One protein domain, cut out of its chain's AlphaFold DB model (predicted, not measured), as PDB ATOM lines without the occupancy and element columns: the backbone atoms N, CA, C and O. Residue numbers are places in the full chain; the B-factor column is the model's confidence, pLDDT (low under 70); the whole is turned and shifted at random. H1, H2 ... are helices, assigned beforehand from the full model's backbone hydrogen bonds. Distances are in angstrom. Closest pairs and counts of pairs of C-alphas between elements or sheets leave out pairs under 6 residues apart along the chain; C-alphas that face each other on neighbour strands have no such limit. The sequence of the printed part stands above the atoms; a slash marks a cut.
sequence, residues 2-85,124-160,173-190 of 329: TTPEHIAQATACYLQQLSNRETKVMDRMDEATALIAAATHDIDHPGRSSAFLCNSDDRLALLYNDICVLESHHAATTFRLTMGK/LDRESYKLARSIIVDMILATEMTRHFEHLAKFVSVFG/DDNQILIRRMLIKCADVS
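Overview. This is residues 2 to 85, 124 to 160 and 173 to 190 of the 329 residues of the protein "PDEase domain-containing protein" of Aedes albopictus (UniProt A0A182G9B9). Helices cross one another in a layered body: the hairpin of H1 and H2 joins H8 in a three-helix bundle, and H6 crosses H2 and H8. H5 meets H6 in a narrow V, H7 packs on H8, and the short helices H3 and H4 form a small head by the start of H5, at one end of the longest axis; residues 80 to 85 stick out. The printed part has 139 residues with eight named helices, H1 to H8 in order, and no named strand; the class is all helix. It is compact, with a radius of gyration of the C-alphas of 15.3 A and spans of 51 by 36 by 26 A.

Along the chain. H1, residues 4 to 19, runs 22.3 A from C-alpha 4 at (-22.848, -16.762, 3.780). H2, residues 28 to 40, measures 18.4 A. H3, residues 50 to 55, and H4, residues 59 to 64, each measure 8.7 A. H5, residues 69 to 83, is 21.2 A long, and H6, residues 126 to 142, is 24.3 A long. H7, residues 148 to 159, measures 16.4 A. H8, residues 173 to 188, runs 22.8 A to C-alpha 188 at (-28.982, -15.592, -2.490).

Arrangement. H1 and H2 form a helical hairpin, touching at a shallow tilt of 21 degrees, opposite ways; their closest C-alphas, of Ala 8 and Ala 38, are 5.0 A apart. H8 touches H1 with residues 183 to 188 alone, at a steep tilt of 43 degrees, the C-alphas of Ala 10 and Ala 187 being closest at 5.1 A. H2 touches H6 at a steep tilt of 48 degrees, closest at the C-alphas of Ala 37 and Ile 136, 5.1 A. H5 touches H6 with residues 71 to 75 alone, at a shallow tilt of 28 degrees, opposite ways; the C-alphas of Glu 71 and Leu 141 are closest at 5.2 A. H4 touches H5 about perpendicular, at 88 degrees, with the C-alphas of Ala 61 and Val 69 closest at 5.6 A. H3 touches H4, closest at the C-alphas of Cys 54 and Ala 61, 5.1 A. H7 touches H8 at a steep tilt of 50 degrees, closest at the C-alphas of Phe 155 and Leu 178, 6.0 A. H1 and H7 are apart. In each of the eight helices every O i to N i+4 pair is within hydrogen-bond range.

Size, cuts and confidence. The farthest C-alphas, of Glu 22 and Asp 57, are 51.1 A apart. Residues 86 to 123 are not printed, with 16.3 A between C-alphas 85 and 124; residues 161 to 172 are not printed, with 18.2 A between C-alphas 160 and 173. Of the links that are printed whole, none is long. The mean pLDDT of the printed part is 87.5; residues 2 to 5, 8, 20 to 24, 83 to 85 and 160 are under 70.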
ATOM      1  N   THR A   2     -27.913 -11.310   4.320       59.91
ATOM      2  CA  THR A   2     -28.012 -12.753   4.630       59.91
ATOM      3  C   THR A   2     -26.623 -13.291   4.963       59.91
ATOM      4  O   THR A   2     -25.641 -12.801   4.420       59.91
ATOM      5  N   THR A   3     -26.493 -14.259   5.874       65.56
ATOM      6  CA  THR A   3     -25.154 -14.785   6.187       65.56
ATOM      7  C   THR A   3     -24.690 -15.806   5.137       65.56
ATOM      8  O   THR A   3     -25.518 -16.598   4.669       65.56
ATOM      9  N   PRO A   4     -23.386 -15.847   4.792       64.56
ATOM     10  CA  PRO A   4     -22.848 -16.762   3.780       64.56
ATOM     11  C   PRO A   4     -23.145 -18.243   4.044       64.56
ATOM     12  O   PRO A   4     -23.330 -19.012   3.103       64.56
ATOM     13  N   GLU A   5     -23.257 -18.660   5.310       64.25
ATOM     14  CA  GLU A   5     -23.580 -20.044   5.674       64.25
ATOM     15  C   GLU A   5     -24.975 -20.455   5.189       64.25
ATOM     16  O   GLU A   5     -25.163 -21.578   4.717       64.25
ATOM     17  N   HIS A   6     -25.957 -19.550   5.257       70.19
ATOM     18  CA  HIS A   6     -27.318 -19.843   4.808       70.19
ATOM     19  C   HIS A   6     -27.419 -19.941   3.289       70.19
ATOM     20  O   HIS A   6     -28.212 -20.746   2.788       70.19
ATOM     21  N   ILE A   7     -26.631 -19.137   2.572       76.38
ATOM     22  CA  ILE A   7     -26.561 -19.184   1.112       76.38
ATOM     23  C   ILE A   7     -25.862 -20.470   0.679       76.38
ATOM     24  O   ILE A   7     -26.427 -21.219  -0.108       76.38
ATOM     25  N   ALA A   8     -24.717 -20.810   1.280       69.38
ATOM     26  CA  ALA A   8     -24.023 -22.069   1.014       69.38
ATOM     27  C   ALA A   8     -24.912 -23.297   1.284       69.38
ATOM     28  O   ALA A   8     -24.934 -24.233   0.482       69.38
ATOM     29  N   GLN A   9     -25.698 -23.283   2.366       71.81
ATOM     30  CA  GLN A   9     -26.664 -24.346   2.655       71.81
ATOM     31  C   GLN A   9     -27.779 -24.422   1.597       71.81
ATOM     32  O   GLN A   9     -28.122 -25.518   1.151       71.81
ATOM     33  N   ALA A  10     -28.346 -23.286   1.178       77.38
ATOM     34  CA  ALA A  10     -29.358 -23.263   0.120       77.38
ATOM     35  C   ALA A  10     -28.785 -23.766  -1.210       77.38
ATOM     36  O   ALA A  10     -29.386 -24.623  -1.851       77.38
ATOM     37  N   THR A  11     -27.587 -23.314  -1.580       78.38
ATOM     38  CA  THR A  11     -26.845 -23.803  -2.744       78.38
ATOM     39  C   THR A  11     -26.650 -25.314  -2.693       78.38
ATOM     40  O   THR A  11     -26.936 -25.985  -3.680       78.38
ATOM     41  N   ALA A  12     -26.244 -25.878  -1.551       77.69
ATOM     42  CA  ALA A  12     -26.109 -27.326  -1.394       77.69
ATOM     43  C   ALA A  12     -27.438 -28.070  -1.627       77.69
ATOM     44  O   ALA A  12     -27.450 -29.113  -2.278       77.69
ATOM     45  N   CYS A  13     -28.559 -27.516  -1.153       75.19
ATOM     46  CA  CYS A  13     -29.891 -28.075  -1.396       75.19
ATOM     47  C   CYS A  13     -30.247 -28.069  -2.892       75.19
ATOM     48  O   CYS A  13     -30.667 -29.094  -3.429       75.19
ATOM     49  N   TYR A  14     -30.018 -26.950  -3.587       79.94
ATOM     50  CA  TYR A  14     -30.243 -26.855  -5.032       79.94
ATOM     51  C   TYR A  14     -29.335 -27.799  -5.833       79.94
ATOM     52  O   TYR A  14     -29.795 -28.426  -6.785       79.94
ATOM     53  N   LEU A  15     -28.070 -27.965  -5.433       79.44
ATOM     54  CA  LEU A  15     -27.156 -28.925  -6.060       79.44
ATOM     55  C   LEU A  15     -27.648 -30.366  -5.885       79.44
ATOM     56  O   LEU A  15     -27.739 -31.095  -6.866       79.44
ATOM     57  N   GLN A  16     -28.051 -30.757  -4.672       74.94
ATOM     58  CA  GLN A  16     -28.576 -32.101  -4.406       74.94
ATOM     59  C   GLN A  16     -29.817 -32.417  -5.258       74.94
ATOM     60  O   GLN A  16     -29.973 -33.543  -5.734       74.94
ATOM     61  N   GLN A  17     -30.677 -31.425  -5.504       71.69
ATOM     62  CA  GLN A  17     -31.829 -31.574  -6.403       71.69
ATOM     63  C   GLN A  17     -31.404 -31.876  -7.843       71.69
ATOM     64  O   GLN A  17     -32.018 -32.714  -8.502       71.69
ATOM     65  N   LEU A  18     -30.354 -31.215  -8.336       73.38
ATOM     66  CA  LEU A  18     -29.811 -31.475  -9.667       73.38
ATOM     67  C   LEU A  18     -29.130 -32.848  -9.748       73.38
ATOM     68  O   LEU A  18     -29.260 -33.523 -10.768       73.38
ATOM     69  N   SER A  19     -28.451 -33.283  -8.682       70.25
ATOM     70  CA  SER A  19     -27.784 -34.591  -8.621       70.25
ATOM     71  C   SER A  19     -28.765 -35.772  -8.588       70.25
ATOM     72  O   SER A  19     -28.416 -36.855  -9.046       70.25
ATOM     73  N   ASN A  20     -29.986 -35.577  -8.076       66.19
ATOM     74  CA  ASN A  20     -31.021 -36.617  -7.982       66.19
ATOM     75  C   ASN A  20     -31.747 -36.911  -9.313       66.19
ATOM     76  O   ASN A  20     -32.679 -37.715  -9.336       66.19
ATOM     77  N   ARG A  21     -31.359 -36.269 -10.419       64.31
ATOM     78  CA  ARG A  21     -31.943 -36.509 -11.746       64.31
ATOM     79  C   ARG A  21     -31.249 -37.647 -12.486       64.31
ATOM     80  O   ARG A  21     -30.057 -37.881 -12.316       64.31
ATOM     81  N   GLU A  22     -31.985 -38.293 -13.393       49.59
ATOM     82  CA  GLU A  22     -31.442 -39.332 -14.286       49.59
ATOM     83  C   GLU A  22     -30.296 -38.817 -15.167       49.59
ATOM     84  O   GLU A  22     -29.357 -39.552 -15.474       49.59
ATOM     85  N   THR A  23     -30.348 -37.541 -15.555       57.31
ATOM     86  CA  THR A  23     -29.273 -36.864 -16.274       57.31
ATOM     87  C   THR A  23     -28.441 -36.042 -15.300       57.31
ATOM     88  O   THR A  23     -28.931 -35.116 -14.655       57.31
ATOM     89  N   LYS A  24     -27.149 -36.371 -15.200       62.47
ATOM     90  CA  LYS A  24     -26.206 -35.587 -14.403       62.47
ATOM     91  C   LYS A  24     -26.040 -34.207 -15.038       62.47
ATOM     92  O   LYS A  24     -25.386 -34.082 -16.070       62.47
ATOM     93  N   VAL A  25     -26.651 -33.195 -14.423       72.12
ATOM     94  CA  VAL A  25     -26.640 -31.817 -14.930       72.12
ATOM     95  C   VAL A  25     -25.314 -31.127 -14.622       72.12
ATOM     96  O   VAL A  25     -24.742 -30.542 -15.525       72.12
ATOM     97  N   MET A  26     -24.798 -31.235 -13.394       78.81
ATOM     98  CA  MET A  26     -23.555 -30.579 -12.958       78.81
ATOM     99  C   MET A  26     -22.485 -31.611 -12.594       78.81
ATOM    100  O   MET A  26     -22.800 -32.688 -12.077       78.81
ATOM    101  N   ASP A  27     -21.216 -31.309 -12.873       82.62
ATOM    102  CA  ASP A  27     -20.096 -32.154 -12.455       82.62
ATOM    103  C   ASP A  27     -19.566 -31.803 -11.046       82.62
ATOM    104  O   ASP A  27     -20.081 -30.925 -10.357       82.62
ATOM    105  N   ARG A  28     -18.534 -32.520 -10.573       85.00
ATOM    106  CA  ARG A  28     -17.972 -32.272  -9.229       85.00
ATOM    107  C   ARG A  28     -17.232 -30.935  -9.123       85.00
ATOM    108  O   ARG A  28     -17.156 -30.379  -8.031       85.00
ATOM    109  N   MET A  29     -16.636 -30.460 -10.218       87.12
ATOM    110  CA  MET A  29     -15.989 -29.148 -10.247       87.12
ATOM    111  C   MET A  29     -17.056 -28.060 -10.127       87.12
ATOM    112  O   MET A  29     -16.880 -27.102  -9.378       87.12
ATOM    113  N   ASP A  30     -18.186 -28.241 -10.797       86.31
ATOM    114  CA  ASP A  30     -19.321 -27.330 -10.759       86.31
ATOM    115  C   ASP A  30     -19.955 -27.250  -9.370       86.31
ATOM    116  O   ASP A  30     -20.186 -26.159  -8.857       86.31
ATOM    117  N   GLU A  31     -20.179 -28.395  -8.723       85.62
ATOM    118  CA  GLU A  31     -20.669 -28.453  -7.342       85.62
ATOM    119  C   GLU A  31     -19.712 -27.724  -6.380       85.62
ATOM    120  O   GLU A  31     -20.135 -26.888  -5.578       85.62
ATOM    121  N   ALA A  32     -18.404 -27.992  -6.481       88.88
ATOM    122  CA  ALA A  32     -17.399 -27.368  -5.622       88.88
ATOM    123  C   ALA A  32     -17.292 -25.852  -5.854       88.88
ATOM    124  O   ALA A  32     -17.252 -25.074  -4.900       88.88
ATOM    125  N   THR A  33     -17.259 -25.418  -7.115       91.06
ATOM    126  CA  THR A  33     -17.181 -23.996  -7.476       91.06
ATOM    127  C   THR A  33     -18.446 -23.240  -7.089       91.06
ATOM    128  O   THR A  33     -18.329 -22.126  -6.584       91.06
ATOM    129  N   ALA A  34     -19.627 -23.853  -7.209       89.50
ATOM    130  CA  ALA A  34     -20.883 -23.273  -6.746       89.50
ATOM    131  C   ALA A  34     -20.899 -23.041  -5.230       89.50
ATOM    132  O   ALA A  34     -21.289 -21.964  -4.781       89.50
ATOM    133  N   LEU A  35     -20.419 -24.006  -4.439       87.25
ATOM    134  CA  LEU A  35     -20.311 -23.856  -2.984       87.25
ATOM    135  C   LEU A  35     -19.286 -22.783  -2.585       87.25
ATOM    136  O   LEU A  35     -19.542 -22.006  -1.667       87.25
ATOM    137  N   ILE A  36     -18.148 -22.703  -3.284       89.56
ATOM    138  CA  ILE A  36     -17.142 -21.654  -3.051       89.56
ATOM    139  C   ILE A  36     -17.704 -20.273  -3.408       89.56
ATOM    140  O   ILE A  36     -17.514 -19.321  -2.647       89.56
ATOM    141  N   ALA A  37     -18.403 -20.152  -4.540       92.88
ATOM    142  CA  ALA A  37     -19.059 -18.912  -4.938       92.88
ATOM    143  C   ALA A  37     -20.096 -18.496  -3.887       92.88
ATOM    144  O   ALA A  37     -20.003 -17.395  -3.362       92.88
ATOM    145  N   ALA A  38     -20.989 -19.397  -3.471       87.69
ATOM    146  CA  ALA A  38     -21.983 -19.128  -2.431       87.69
ATOM    147  C   ALA A  38     -21.355 -18.665  -1.102       87.69
ATOM    148  O   ALA A  38     -21.806 -17.690  -0.505       87.69
ATOM    149  N   ALA A  39     -20.271 -19.309  -0.663       87.12
ATOM    150  CA  ALA A  39     -19.577 -18.945   0.573       87.12
ATOM    151  C   ALA A  39     -18.855 -17.588   0.506       87.12
ATOM    152  O   ALA A  39     -18.525 -17.023   1.548       87.12
ATOM    153  N   THR A  40     -18.568 -17.075  -0.695       90.88
ATOM    154  CA  THR A  40     -17.722 -15.885  -0.878       90.88
ATOM    155  C   THR A  40     -18.353 -14.765  -1.695       90.88
ATOM    156  O   THR A  40     -17.719 -13.725  -1.848       90.88
ATOM    157  N   HIS A  41     -19.586 -14.930  -2.180       93.12
ATOM    158  CA  HIS A  41     -20.245 -13.954  -3.052       93.12
ATOM    159  C   HIS A  41     -20.402 -12.570  -2.429       93.12
ATOM    160  O   HIS A  41     -20.467 -11.611  -3.177       93.12
ATOM    161  N   ASP A  42     -20.377 -12.500  -1.096       92.81
ATOM    162  CA  ASP A  42     -20.631 -11.309  -0.284       92.81
ATOM    163  C   ASP A  42     -19.481 -11.005   0.706       92.81
ATOM    164  O   ASP A  42     -19.632 -10.324   1.725       92.81
ATOM    165  N   ILE A  43     -18.289 -11.556   0.448       89.56
ATOM    166  CA  ILE A  43     -17.128 -11.404   1.333       89.56
ATOM    167  C   ILE A  43     -16.637  -9.950   1.393       89.56
ATOM    168  O   ILE A  43     -16.394  -9.338   0.359       89.56
ATOM    169  N   ASP A  44     -16.392  -9.417   2.594       92.25
ATOM    170  CA  ASP A  44     -15.931  -8.025   2.788       92.25
ATOM    171  C   ASP A  44     -16.968  -6.961   2.354       92.25
ATOM    172  O   ASP A  44     -16.611  -5.861   1.937       92.25
ATOM    173  N   HIS A  45     -18.268  -7.280   2.434       92.69
ATOM    174  CA  HIS A  45     -19.345  -6.332   2.139       92.69
ATOM    175  C   HIS A  45     -19.481  -5.240   3.224       92.69
ATOM    176  O   HIS A  45     -19.587  -5.560   4.413       92.69
ATOM    177  N   PRO A  46     -19.542  -3.944   2.849       94.69
ATOM    178  CA  PRO A  46     -19.533  -2.821   3.794       94.69
ATOM    179  C   PRO A  46     -20.902  -2.518   4.432       94.69
ATOM    180  O   PRO A  46     -21.021  -1.605   5.248       94.69
ATOM    181  N   GLY A  47     -21.954  -3.245   4.048       94.31
ATOM    182  CA  GLY A  47     -23.335  -2.980   4.471       94.31
ATOM    183  C   GLY A  47     -23.962  -1.778   3.753       94.31
ATOM    184  O   GLY A  47     -24.800  -1.078   4.325       94.31
ATOM    185  N   ARG A  48     -23.497  -1.483   2.537       95.94
ATOM    186  CA  ARG A  48     -23.967  -0.402   1.661       95.94
ATOM    187  C   ARG A  48     -24.054  -0.929   0.238       95.94
ATOM    188  O   ARG A  48     -23.206  -1.725  -0.141       95.94
ATOM    189  N   SER A  49     -25.032  -0.466  -0.536       96.94
ATOM    190  CA  SER A  49     -25.209  -0.890  -1.927       96.94
ATOM    191  C   SER A  49     -24.135  -0.324  -2.864       96.94
ATOM    192  O   SER A  49     -23.573   0.742  -2.610       96.94
ATOM    193  N   SER A  50     -23.909  -0.981  -4.007       96.81
ATOM    194  CA  SER A  50     -23.007  -0.484  -5.061       96.81
ATOM    195  C   SER A  50     -23.341   0.958  -5.474       96.81
ATOM    196  O   SER A  50     -22.448   1.791  -5.582       96.81
ATOM    197  N   ALA A  51     -24.628   1.296  -5.602       97.31
ATOM    198  CA  ALA A  51     -25.067   2.654  -5.936       97.31
ATOM    199  C   ALA A  51     -24.713   3.693  -4.855       97.31
ATOM    200  O   ALA A  51     -24.372   4.827  -5.187       97.31
ATOM    201  N   PHE A  52     -24.750   3.321  -3.570       97.81
ATOM    202  CA  PHE A  52     -24.266   4.194  -2.499       97.81
ATOM    203  C   PHE A  52     -22.763   4.456  -2.633       97.81
ATOM    204  O   PHE A  52     -22.322   5.595  -2.490       97.81
ATOM    205  N   LEU A  53     -21.975   3.418  -2.931       98.00
ATOM    206  CA  LEU A  53     -20.529   3.548  -3.124       98.00
ATOM    207  C   LEU A  53     -20.204   4.478  -4.302       98.00
ATOM    208  O   LEU A  53     -19.391   5.386  -4.142       98.00
ATOM    209  N   CYS A  54     -20.899   4.326  -5.433       97.62
ATOM    210  CA  CYS A  54     -20.777   5.223  -6.589       97.62
ATOM    211  C   CYS A  54     -21.106   6.675  -6.233       97.62
ATOM    212  O   CYS A  54     -20.350   7.588  -6.546       97.62
ATOM    213  N   ASN A  55     -22.210   6.900  -5.519       97.75
ATOM    214  CA  ASN A  55     -22.653   8.246  -5.159       97.75
ATOM    215  C   ASN A  55     -21.790   8.918  -4.082       97.75
ATOM    216  O   ASN A  55     -21.936  10.117  -3.853       97.75
ATOM    217  N   SER A  56     -20.945   8.161  -3.381       96.56
ATOM    218  CA  SER A  56     -20.154   8.635  -2.242       96.56
ATOM    219  C   SER A  56     -18.662   8.794  -2.542       96.56
ATOM    220  O   SER A  56     -17.896   9.032  -1.604       96.56
ATOM    221  N   ASP A  57     -18.274   8.674  -3.818       94.19
ATOM    222  CA  ASP A  57     -16.886   8.650  -4.297       94.19
ATOM    223  C   ASP A  57     -16.033   7.587  -3.580       94.19
ATOM    224  O   ASP A  57     -14.849   7.790  -3.283       94.19
ATOM    225  N   ASP A  58     -16.640   6.439  -3.254       97.56
ATOM    226  CA  ASP A  58     -15.945   5.373  -2.547       97.56
ATOM    227  C   ASP A  58     -14.810   4.788  -3.400       97.56
ATOM    228  O   ASP A  58     -14.901   4.629  -4.621       97.56
ATOM    229  N   ARG A  59     -13.715   4.404  -2.740       97.56
ATOM    230  CA  ARG A  59     -12.539   3.840  -3.408       97.56
ATOM    231  C   ARG A  59     -12.872   2.593  -4.235       97.56
ATOM    232  O   ARG A  59     -12.225   2.385  -5.261       97.56
ATOM    233  N   LEU A  60     -13.807   1.750  -3.793       96.62
ATOM    234  CA  LEU A  60     -14.216   0.568  -4.554       96.62
ATOM    235  C   LEU A  60     -14.936   0.966  -5.842       96.62
ATOM    236  O   LEU A  60     -14.643   0.392  -6.889       96.62
ATOM    237  N   ALA A  61     -15.804   1.977  -5.790       97.56
ATOM    238  CA  ALA A  61     -16.500   2.484  -6.969       97.56
ATOM    239  C   ALA A  61     -15.508   3.023  -8.011       97.56
ATOM    240  O   ALA A  61     -15.552   2.620  -9.174       97.56
ATOM    241  N   LEU A  62     -14.510   3.795  -7.566       96.31
ATOM    242  CA  LEU A  62     -13.412   4.265  -8.420       96.31
ATOM    243  C   LEU A  62     -12.575   3.111  -8.997       96.31
ATOM    244  O   LEU A  62     -12.191   3.142 -10.164       96.31
ATOM    245  N   LEU A  63     -12.270   2.089  -8.190       96.44
ATOM    246  CA  LEU A  63     -11.463   0.941  -8.614       96.44
ATOM    247  C   LEU A  63     -12.164   0.105  -9.693       96.44
ATOM    248  O   LEU A  63     -11.512  -0.359 -10.630       96.44
ATOM    249  N   TYR A  64     -13.475  -0.090  -9.549       97.25
ATOM    250  CA  TYR A  64     -14.294  -0.903 -10.451       97.25
ATOM    251  C   TYR A  64     -15.055  -0.080 -11.497       97.25
ATOM    252  O   TYR A  64     -15.798  -0.647 -12.294       97.25
ATOM    253  N   ASN A  65     -14.795   1.229 -11.571       97.19
ATOM    254  CA  ASN A  65     -15.384   2.157 -12.540       97.19
ATOM    255  C   ASN A  65     -16.919   2.086 -12.556       97.19
ATOM    256  O   ASN A  65     -17.520   2.013 -13.625       97.19
ATOM    257  N   ASP A  66     -17.531   2.034 -11.371       96.75
ATOM    258  CA  ASP A  66     -18.986   1.971 -11.163       96.75
ATOM    259  C   ASP A  66     -19.700   0.736 -11.756       96.75
ATOM    260  O   ASP A  66     -20.929   0.665 -11.766       96.75
ATOM    261  N   ILE A  67     -18.960  -0.277 -12.221       94.88
ATOM    262  CA  ILE A  67     -19.518  -1.487 -12.839       94.88
ATOM    263  C   ILE A  67     -19.415  -2.661 -11.865       94.88
ATOM    264  O   ILE A  67     -18.307  -3.074 -11.522       94.88
ATOM    265  N   CYS A  68     -20.562  -3.230 -11.464       94.50
ATOM    266  CA  CYS A  68     -20.645  -4.397 -10.563       94.50
ATOM    267  C   CYS A  68     -19.679  -4.262  -9.369       94.50
ATOM    268  O   CYS A  68     -18.830  -5.130  -9.153       94.50
ATOM    269  N   VAL A  69     -19.706  -3.105  -8.691       97.62
ATOM    270  CA  VAL A  69     -18.645  -2.664  -7.767       97.62
ATOM    271  C   VAL A  69     -18.394  -3.696  -6.670       97.62
ATOM    272  O   VAL A  69     -17.256  -4.125  -6.467       97.62
ATOM    273  N   LEU A  70     -19.456  -4.106  -5.979       97.81
ATOM    274  CA  LEU A  70     -19.374  -5.057  -4.879       97.81
ATOM    275  C   LEU A  70     -19.070  -6.466  -5.377       97.81
ATOM    276  O   LEU A  70     -18.126  -7.083  -4.896       97.81
ATOM    277  N   GLU A  71     -19.755  -6.949  -6.410       98.00
ATOM    278  CA  GLU A  71     -19.563  -8.315  -6.906       98.00
ATOM    279  C   GLU A  71     -18.143  -8.515  -7.461       98.00
ATOM    280  O   GLU A  71     -17.506  -9.551  -7.246       98.00
ATOM    281  N   SER A  72     -17.587  -7.485  -8.108       97.75
ATOM    282  CA  SER A  72     -16.191  -7.473  -8.556       97.75
ATOM    283  C   SER A  72     -15.210  -7.469  -7.380       97.75
ATOM    284  O   SER A  72     -14.169  -8.135  -7.443       97.75
ATOM    285  N   HIS A  73     -15.534  -6.752  -6.298       97.19
ATOM    286  CA  HIS A  73     -14.755  -6.743  -5.055       97.19
ATOM    287  C   HIS A  73     -14.774  -8.100  -4.350       97.19
ATOM    288  O   HIS A  73     -13.713  -8.611  -3.977       97.19
ATOM    289  N   HIS A  74     -15.947  -8.717  -4.231       95.81
ATOM    290  CA  HIS A  74     -16.136 -10.037  -3.638       95.81
ATOM    291  C   HIS A  74     -15.327 -11.083  -4.408       95.81
ATOM    292  O   HIS A  74     -14.449 -11.735  -3.837       95.81
ATOM    293  N   ALA A  75     -15.483 -11.133  -5.736       96.19
ATOM    294  CA  ALA A  75     -14.717 -12.026  -6.598       96.19
ATOM    295  C   ALA A  75     -13.196 -11.798  -6.486       96.19
ATOM    296  O   ALA A  75     -12.419 -12.753  -6.376       96.19
ATOM    297  N   ALA A  76     -12.733 -10.544  -6.481       94.12
ATOM    298  CA  ALA A  76     -11.313 -10.238  -6.317       94.12
ATOM    299  C   ALA A  76     -10.784 -10.684  -4.944       94.12
ATOM    300  O   ALA A  76      -9.700 -11.275  -4.857       94.12
ATOM    301  N   THR A  77     -11.550 -10.445  -3.879       90.44
ATOM    302  CA  THR A  77     -11.185 -10.800  -2.507       90.44
ATOM    303  C   THR A  77     -11.135 -12.311  -2.302       90.44
ATOM    304  O   THR A  77     -10.148 -12.787  -1.733       90.44
ATOM    305  N   THR A  78     -12.077 -13.081  -2.858       89.81
ATOM    306  CA  THR A  78     -12.058 -14.555  -2.856       89.81
ATOM    307  C   THR A  78     -10.717 -15.107  -3.329       89.81
ATOM    308  O   THR A  78     -10.076 -15.920  -2.657       89.81
ATOM    309  N   PHE A  79     -10.233 -14.631  -4.478       89.38
ATOM    310  CA  PHE A  79      -8.971 -15.118  -5.030       89.38
ATOM    311  C   PHE A  79      -7.742 -14.513  -4.367       89.38
ATOM    312  O   PHE A  79      -6.709 -15.173  -4.283       89.38
ATOM    313  N   ARG A  80      -7.830 -13.286  -3.853       85.50
ATOM    314  CA  ARG A  80      -6.752 -12.690  -3.059       85.50
ATOM    315  C   ARG A  80      -6.472 -13.519  -1.803       85.50
ATOM    316  O   ARG A  80      -5.304 -13.795  -1.527       85.50
ATOM    317  N   LEU A  81      -7.519 -13.938  -1.090       80.94
ATOM    318  CA  LEU A  81      -7.408 -14.745   0.129       80.94
ATOM    319  C   LEU A  81      -6.923 -16.168  -0.163       80.94
ATOM    320  O   LEU A  81      -6.040 -16.664   0.527       80.94
ATOM    321  N   THR A  82      -7.447 -16.804  -1.211       73.31
ATOM    322  CA  THR A  82      -7.076 -18.190  -1.553       73.31
ATOM    323  C   THR A  82      -5.709 -18.305  -2.229       73.31
ATOM    324  O   THR A  82      -5.057 -19.339  -2.109       73.31
ATOM    325  N   MET A  83      -5.230 -17.262  -2.916       66.56
ATOM    326  CA  MET A  83      -3.951 -17.313  -3.634       66.56
ATOM    327  C   MET A  83      -2.776 -16.728  -2.851       66.56
ATOM    328  O   MET A  83      -1.642 -17.005  -3.232       66.56
ATOM    329  N   GLY A  84      -3.004 -15.899  -1.822       56.31
ATOM    330  CA  GLY A  84      -1.966 -15.323  -0.950       56.31
ATOM    331  C   GLY A  84      -0.795 -14.619  -1.663       56.31
ATOM    332  O   GLY A  84       0.273 -14.448  -1.088       56.31
ATOM    333  N   LYS A  85      -0.954 -14.244  -2.941       54.22
ATOM    334  CA  LYS A  85       0.160 -13.942  -3.861       54.22
ATOM    335  C   LYS A  85       0.159 -12.517  -4.433       54.22
ATOM    336  O   LYS A  85       0.902 -12.229  -5.364       54.22
ATOM    337  N   LEU A 124      -4.950 -28.185  -8.166       87.19
ATOM    338  CA  LEU A 124      -5.498 -28.091  -9.513       87.19
ATOM    339  C   LEU A 124      -4.373 -27.796 -10.504       87.19
ATOM    340  O   LEU A 124      -3.495 -26.967 -10.245       87.19
ATOM    341  N   ASP A 125      -4.417 -28.447 -11.663       92.38
ATOM    342  CA  ASP A 125      -3.601 -28.026 -12.792       92.38
ATOM    343  C   ASP A 125      -4.052 -26.641 -13.294       92.38
ATOM    344  O   ASP A 125      -5.091 -26.095 -12.908       92.38
ATOM    345  N   ARG A 126      -3.241 -26.045 -14.172       89.62
ATOM    346  CA  ARG A 126      -3.453 -24.671 -14.630       89.62
ATOM    347  C   ARG A 126      -4.778 -24.482 -15.369       89.62
ATOM    348  O   ARG A 126      -5.372 -23.413 -15.227       89.62
ATOM    349  N   GLU A 127      -5.218 -25.458 -16.156       94.56
ATOM    350  CA  GLU A 127      -6.456 -25.343 -16.925       94.56
ATOM    351  C   GLU A 127      -7.670 -25.551 -16.017       94.56
ATOM    352  O   GLU A 127      -8.582 -24.723 -16.035       94.56
ATOM    353  N   SER A 128      -7.622 -26.532 -15.110       92.50
ATOM    354  CA  SER A 128      -8.655 -26.716 -14.082       92.50
ATOM    355  C   SER A 128      -8.813 -25.490 -13.177       92.50
ATOM    356  O   SER A 128      -9.933 -25.077 -12.882       92.50
ATOM    357  N   TYR A 129      -7.710 -24.853 -12.766       93.00
ATOM    358  CA  TYR A 129      -7.765 -23.615 -11.980       93.00
ATOM    359  C   TYR A 129      -8.391 -22.455 -12.763       93.00
ATOM    360  O   TYR A 129      -9.204 -21.715 -12.213       93.00
ATOM    361  N   LYS A 130      -8.024 -22.275 -14.040       94.00
ATOM    362  CA  LYS A 130      -8.626 -21.233 -14.887       94.00
ATOM    363  C   LYS A 130     -10.130 -21.441 -15.026       94.00
ATOM    364  O   LYS A 130     -10.870 -20.471 -14.890       94.00
ATOM    365  N   LEU A 131     -10.558 -22.682 -15.256       93.81
ATOM    366  CA  LEU A 131     -11.968 -23.040 -15.349       93.81
ATOM    367  C   LEU A 131     -12.693 -22.739 -14.033       93.81
ATOM    368  O   LEU A 131     -13.647 -21.969 -14.033       93.81
ATOM    369  N   ALA A 132     -12.185 -23.250 -12.907       94.06
ATOM    370  CA  ALA A 132     -12.767 -23.007 -11.588       94.06
ATOM    371  C   ALA A 132     -12.873 -21.509 -11.274       94.06
ATOM    372  O   ALA A 132     -13.912 -21.030 -10.818       94.06
ATOM    373  N   ARG A 133     -11.817 -20.743 -11.582       95.75
ATOM    374  CA  ARG A 133     -11.817 -19.289 -11.428       95.75
ATOM    375  C   ARG A 133     -12.882 -18.626 -12.289       95.75
ATOM    376  O   ARG A 133     -13.592 -17.765 -11.783       95.75
ATOM    377  N   SER A 134     -12.984 -19.009 -13.558       96.94
ATOM    378  CA  SER A 134     -13.983 -18.457 -14.473       96.94
ATOM    379  C   SER A 134     -15.400 -18.708 -13.962       96.94
ATOM    380  O   SER A 134     -16.204 -17.785 -13.960       96.94
ATOM    381  N   ILE A 135     -15.684 -19.922 -13.479       96.19
ATOM    382  CA  ILE A 135     -17.003 -20.295 -12.956       96.19
ATOM    383  C   ILE A 135     -17.340 -19.496 -11.694       96.19
ATOM    384  O   ILE A 135     -18.405 -18.891 -11.626       96.19
ATOM    385  N   ILE A 136     -16.430 -19.443 -10.717       96.88
ATOM    386  CA  ILE A 136     -16.664 -18.719  -9.455       96.88
ATOM    387  C   ILE A 136     -16.898 -17.228  -9.721       96.88
ATOM    388  O   ILE A 136     -17.837 -16.655  -9.179       96.88
ATOM    389  N   VAL A 137     -16.063 -16.600 -10.559       98.00
ATOM    390  CA  VAL A 137     -16.219 -15.178 -10.906       98.00
ATOM    391  C   VAL A 137     -17.558 -14.936 -11.599       98.00
ATOM    392  O   VAL A 137     -18.254 -13.993 -11.241       98.00
ATOM    393  N   ASP A 138     -17.936 -15.787 -12.553       97.88
ATOM    394  CA  ASP A 138     -19.202 -15.656 -13.276       97.88
ATOM    395  C   ASP A 138     -20.423 -15.759 -12.352       97.88
ATOM    396  O   ASP A 138     -21.339 -14.943 -12.441       97.88
ATOM    397  N   MET A 139     -20.408 -16.721 -11.426       97.62
ATOM    398  CA  MET A 139     -21.485 -16.909 -10.457       97.62
ATOM    399  C   MET A 139     -21.617 -15.715  -9.509       97.62
ATOM    400  O   MET A 139     -22.730 -15.245  -9.300       97.62
ATOM    401  N   ILE A 140     -20.502 -15.199  -8.977       97.81
ATOM    402  CA  ILE A 140     -20.519 -14.022  -8.096       97.81
ATOM    403  C   ILE A 140     -21.020 -12.792  -8.859       97.81
ATOM    404  O   ILE A 140     -21.898 -12.094  -8.381       97.81
ATOM    405  N   LEU A 141     -20.547 -12.539 -10.081       97.88
ATOM    406  CA  LEU A 141     -21.036 -11.396 -10.868       97.88
ATOM    407  C   LEU A 141     -22.528 -11.498 -11.218       97.88
ATOM    408  O   LEU A 141     -23.176 -10.478 -11.444       97.88
ATOM    409  N   ALA A 142     -23.078 -12.712 -11.279       97.25
ATOM    410  CA  ALA A 142     -24.493 -12.925 -11.546       97.25
ATOM    411  C   ALA A 142     -25.398 -12.650 -10.335       97.25
ATOM    412  O   ALA A 142     -26.613 -12.532 -10.534       97.25
ATOM    413  N   THR A 143     -24.871 -12.531  -9.107       96.44
ATOM    414  CA  THR A 143     -25.691 -12.144  -7.940       96.44
ATOM    415  C   THR A 143     -26.167 -10.700  -8.041       96.44
ATOM    416  O   THR A 143     -27.224 -10.382  -7.505       96.44
ATOM    417  N   GLU A 144     -25.515  -9.879  -8.870       95.06
ATOM    418  CA  GLU A 144     -25.929  -8.501  -9.090       95.06
ATOM    419  C   GLU A 144     -27.396  -8.379  -9.560       95.06
ATOM    420  O   GLU A 144     -27.887  -9.061 -10.475       95.06
ATOM    421  N   MET A 145     -28.124  -7.490  -8.892       93.56
ATOM    422  CA  MET A 145     -29.563  -7.314  -8.994       93.56
ATOM    423  C   MET A 145     -29.992  -6.410 -10.150       93.56
ATOM    424  O   MET A 145     -31.067  -6.650 -10.702       93.56
ATOM    425  N   THR A 146     -29.176  -5.457 -10.620       93.69
ATOM    426  CA  THR A 146     -29.512  -4.668 -11.832       93.69
ATOM    427  C   THR A 146     -29.689  -5.533 -13.080       93.69
ATOM    428  O   THR A 146     -30.421  -5.160 -13.995       93.69
ATOM    429  N   ARG A 147     -29.077  -6.724 -13.104       93.06
ATOM    430  CA  ARG A 147     -29.170  -7.693 -14.205       93.06
ATOM    431  C   ARG A 147     -30.132  -8.847 -13.925       93.06
ATOM    432  O   ARG A 147     -30.198  -9.787 -14.716       93.06
ATOM    433  N   HIS A 148     -30.900  -8.793 -12.832       95.31
ATOM    434  CA  HIS A 148     -31.820  -9.862 -12.428       95.31
ATOM    435  C   HIS A 148     -32.757 -10.293 -13.571       95.31
ATOM    436  O   HIS A 148     -32.760 -11.465 -13.949       95.31
ATOM    437  N   PHE A 149     -33.479  -9.346 -14.181       95.81
ATOM    438  CA  PHE A 149     -34.422  -9.645 -15.265       95.81
ATOM    439  C   PHE A 149     -33.736 -10.139 -16.544       95.81
ATOM    440  O   PHE A 149     -34.299 -10.966 -17.254       95.81
ATOM    441  N   GLU A 150     -32.509  -9.689 -16.829       95.69
ATOM    442  CA  GLU A 150     -31.725 -10.189 -17.965       95.69
ATOM    443  C   GLU A 150     -31.398 -11.679 -17.782       95.69
ATOM    444  O   GLU A 150     -31.574 -12.480 -18.702       95.69
ATOM    445  N   HIS A 151     -30.941 -12.060 -16.586       94.69
ATOM    446  CA  HIS A 151     -30.639 -13.450 -16.255       94.69
ATOM    447  C   HIS A 151     -31.894 -14.327 -16.258       94.69
ATOM    448  O   HIS A 151     -31.870 -15.412 -16.843       94.69
ATOM    449  N   LEU A 152     -32.992 -13.848 -15.663       92.81
ATOM    450  CA  LEU A 152     -34.260 -14.573 -15.616       92.81
ATOM    451  C   LEU A 152     -34.855 -14.786 -17.010       92.81
ATOM    452  O   LEU A 152     -35.184 -15.917 -17.359       92.81
ATOM    453  N   ALA A 153     -34.917 -13.740 -17.839       92.00
ATOM    454  CA  ALA A 153     -35.444 -13.841 -19.198       92.00
ATOM    455  C   ALA A 153     -34.653 -14.848 -20.047       92.00
ATOM    456  O   ALA A 153     -35.247 -15.675 -20.737       92.00
ATOM    457  N   LYS A 154     -33.314 -14.830 -19.953       91.00
ATOM    458  CA  LYS A 154     -32.456 -15.815 -20.631       91.00
ATOM    459  C   LYS A 154     -32.741 -17.234 -20.146       91.00
ATOM    460  O   LYS A 154     -32.933 -18.121 -20.972       91.00
ATOM    461  N   PHE A 155     -32.825 -17.443 -18.833       89.75
ATOM    462  CA  PHE A 155     -33.119 -18.756 -18.263       89.75
ATOM    463  C   PHE A 155     -34.484 -19.291 -18.726       89.75
ATOM    464  O   PHE A 155     -34.564 -20.407 -19.232       89.75
ATOM    465  N   VAL A 156     -35.542 -18.480 -18.636       86.94
ATOM    466  CA  VAL A 156     -36.898 -18.854 -19.077       86.94
ATOM    467  C   VAL A 156     -36.954 -19.101 -20.586       86.94
ATOM    468  O   VAL A 156     -37.615 -20.036 -21.018       86.94
ATOM    469  N   SER A 157     -36.234 -18.331 -21.404       85.81
ATOM    470  CA  SER A 157     -36.227 -18.545 -22.860       85.81
ATOM    471  C   SER A 157     -35.659 -19.905 -23.273       85.81
ATOM    472  O   SER A 157     -36.098 -20.477 -24.265       85.81
ATOM    473  N   VAL A 158     -34.702 -20.427 -22.500       81.50
ATOM    474  CA  VAL A 158     -34.032 -21.704 -22.772       81.50
ATOM    475  C   VAL A 158     -34.765 -22.871 -22.107       81.50
ATOM    476  O   VAL A 158     -34.769 -23.980 -22.636       81.50
ATOM    477  N   PHE A 159     -35.380 -22.643 -20.944       79.56
ATOM    478  CA  PHE A 159     -35.915 -23.715 -20.100       79.56
ATOM    479  C   PHE A 159     -37.425 -23.676 -19.849       79.56
ATOM    480  O   PHE A 159     -37.941 -24.617 -19.258       79.56
ATOM    481  N   GLY A 160     -38.126 -22.622 -20.269       66.19
ATOM    482  CA  GLY A 160     -39.551 -22.406 -20.002       66.19
ATOM    483  C   GLY A 160     -40.504 -22.905 -21.090       66.19
ATOM    484  O   GLY A 160     -41.713 -22.778 -20.932       66.19
ATOM    485  N   ASP A 173     -22.411 -26.124 -22.670       74.00
ATOM    486  CA  ASP A 173     -21.674 -25.187 -21.820       74.00
ATOM    487  C   ASP A 173     -22.467 -23.904 -21.502       74.00
ATOM    488  O   ASP A 173     -22.500 -23.480 -20.344       74.00
ATOM    489  N   ASP A 174     -23.185 -23.328 -22.472       81.00
ATOM    490  CA  ASP A 174     -24.023 -22.139 -22.250       81.00
ATOM    491  C   ASP A 174     -25.209 -22.451 -21.326       81.00
ATOM    492  O   ASP A 174     -25.541 -21.672 -20.425       81.00
ATOM    493  N   ASN A 175     -25.803 -23.638 -21.476       84.06
ATOM    494  CA  ASN A 175     -26.863 -24.112 -20.588       84.06
ATOM    495  C   ASN A 175     -26.358 -24.284 -19.148       84.06
ATOM    496  O   ASN A 175     -27.060 -23.905 -18.207       84.06
ATOM    497  N   GLN A 176     -25.136 -24.800 -18.966       86.31
ATOM    498  CA  GLN A 176     -24.523 -24.918 -17.639       86.31
ATOM    499  C   GLN A 176     -24.302 -23.554 -16.986       86.31
ATOM    500  O   GLN A 176     -24.572 -23.393 -15.795       86.31
ATOM    501  N   ILE A 177     -23.861 -22.552 -17.753       91.06
ATOM    502  CA  ILE A 177     -23.693 -21.182 -17.252       91.06
ATOM    503  C   ILE A 177     -25.032 -20.637 -16.741       91.06
ATOM    504  O   ILE A 177     -25.103 -20.121 -15.625       91.06
ATOM    505  N   LEU A 178     -26.114 -20.782 -17.513       90.75
ATOM    506  CA  LEU A 178     -27.441 -20.312 -17.101       90.75
ATOM    507  C   LEU A 178     -27.938 -21.006 -15.826       90.75
ATOM    508  O   LEU A 178     -28.475 -20.337 -14.943       90.75
ATOM    509  N   ILE A 179     -27.721 -22.318 -15.703       90.12
ATOM    510  CA  ILE A 179     -28.099 -23.093 -14.513       90.12
ATOM    511  C   ILE A 179     -27.313 -22.630 -13.287       90.12
ATOM    512  O   ILE A 179     -27.920 -22.354 -12.256       90.12
ATOM    513  N   ARG A 180     -25.987 -22.482 -13.395       92.88
ATOM    514  CA  ARG A 180     -25.126 -22.026 -12.289       92.88
ATOM    515  C   ARG A 180     -25.506 -20.627 -11.811       92.88
ATOM    516  O   ARG A 180     -25.640 -20.407 -10.608       92.88
ATOM    517  N   ARG A 181     -25.730 -19.696 -12.745       95.56
ATOM    518  CA  ARG A 181     -26.170 -18.329 -12.428       95.56
ATOM    519  C   ARG A 181     -27.534 -18.320 -11.747       95.56
ATOM    520  O   ARG A 181     -27.693 -17.653 -10.733       95.56
ATOM    521  N   MET A 182     -28.509 -19.070 -12.261       93.38
ATOM    522  CA  MET A 182     -29.830 -19.119 -11.632       93.38
ATOM    523  C   MET A 182     -29.771 -19.770 -10.246       93.38
ATOM    524  O   MET A 182     -30.369 -19.259  -9.307       93.38
ATOM    525  N   LEU A 183     -28.976 -20.831 -10.090       92.50
ATOM    526  CA  LEU A 183     -28.795 -21.536  -8.823       92.50
ATOM    527  C   LEU A 183     -28.282 -20.616  -7.708       92.50
ATOM    528  O   LEU A 183     -28.844 -20.619  -6.612       92.50
ATOM    529  N   ILE A 184     -27.238 -19.816  -7.966       94.44
ATOM    530  CA  ILE A 184     -26.717 -18.897  -6.944       94.44
ATOM    531  C   ILE A 184     -27.696 -17.756  -6.662       94.44
ATOM    532  O   ILE A 184     -27.868 -17.405  -5.501       94.44
ATOM    533  N   LYS A 185     -28.412 -17.246  -7.674       94.56
ATOM    534  CA  LYS A 185     -29.438 -16.212  -7.469       94.56
ATOM    535  C   LYS A 185     -30.609 -16.726  -6.632       94.56
ATOM    536  O   LYS A 185     -31.000 -16.062  -5.678       94.56
ATOM    537  N   CYS A 186     -31.129 -17.918  -6.926       92.56
ATOM    538  CA  CYS A 186     -32.153 -18.570  -6.107       92.56
ATOM    539  C   CYS A 186     -31.685 -18.749  -4.659       92.56
ATOM    540  O   CYS A 186     -32.446 -18.469  -3.736       92.56
ATOM    541  N   ALA A 187     -30.434 -19.171  -4.451       90.81
ATOM    542  CA  ALA A 187     -29.865 -19.303  -3.116       90.81
ATOM    543  C   ALA A 187     -29.781 -17.955  -2.386       90.81
ATOM    544  O   ALA A 187     -30.278 -17.860  -1.262       90.81
ATOM    545  N   ASP A 188     -29.219 -16.934  -3.032       94.56
ATOM    546  CA  ASP A 188     -28.982 -15.592  -2.490       94.56
ATOM    547  C   ASP A 188     -30.274 -14.936  -1.968       94.56
ATOM    548  O   ASP A 188     -30.388 -14.568  -0.794       94.56
ATOM    549  N   VAL A 189     -31.334 -14.935  -2.781       92.62
ATOM    550  CA  VAL A 189     -32.614 -14.316  -2.400       92.62
ATOM    551  C   VAL A 189     -33.641 -15.301  -1.818       92.62
ATOM    552  O   VAL A 189     -34.832 -15.004  -1.758       92.62
ATOM    553  N   SER A 190     -33.202 -16.460  -1.315       90.81
ATOM    554  CA  SER A 190     -34.077 -17.516  -0.760       90.81
ATOM    555  C   SER A 190     -34.800 -17.155   0.546       90.81
ATOM    556  O   SER A 190     -35.607 -17.936   1.044       90.81
TER     557      SER A 190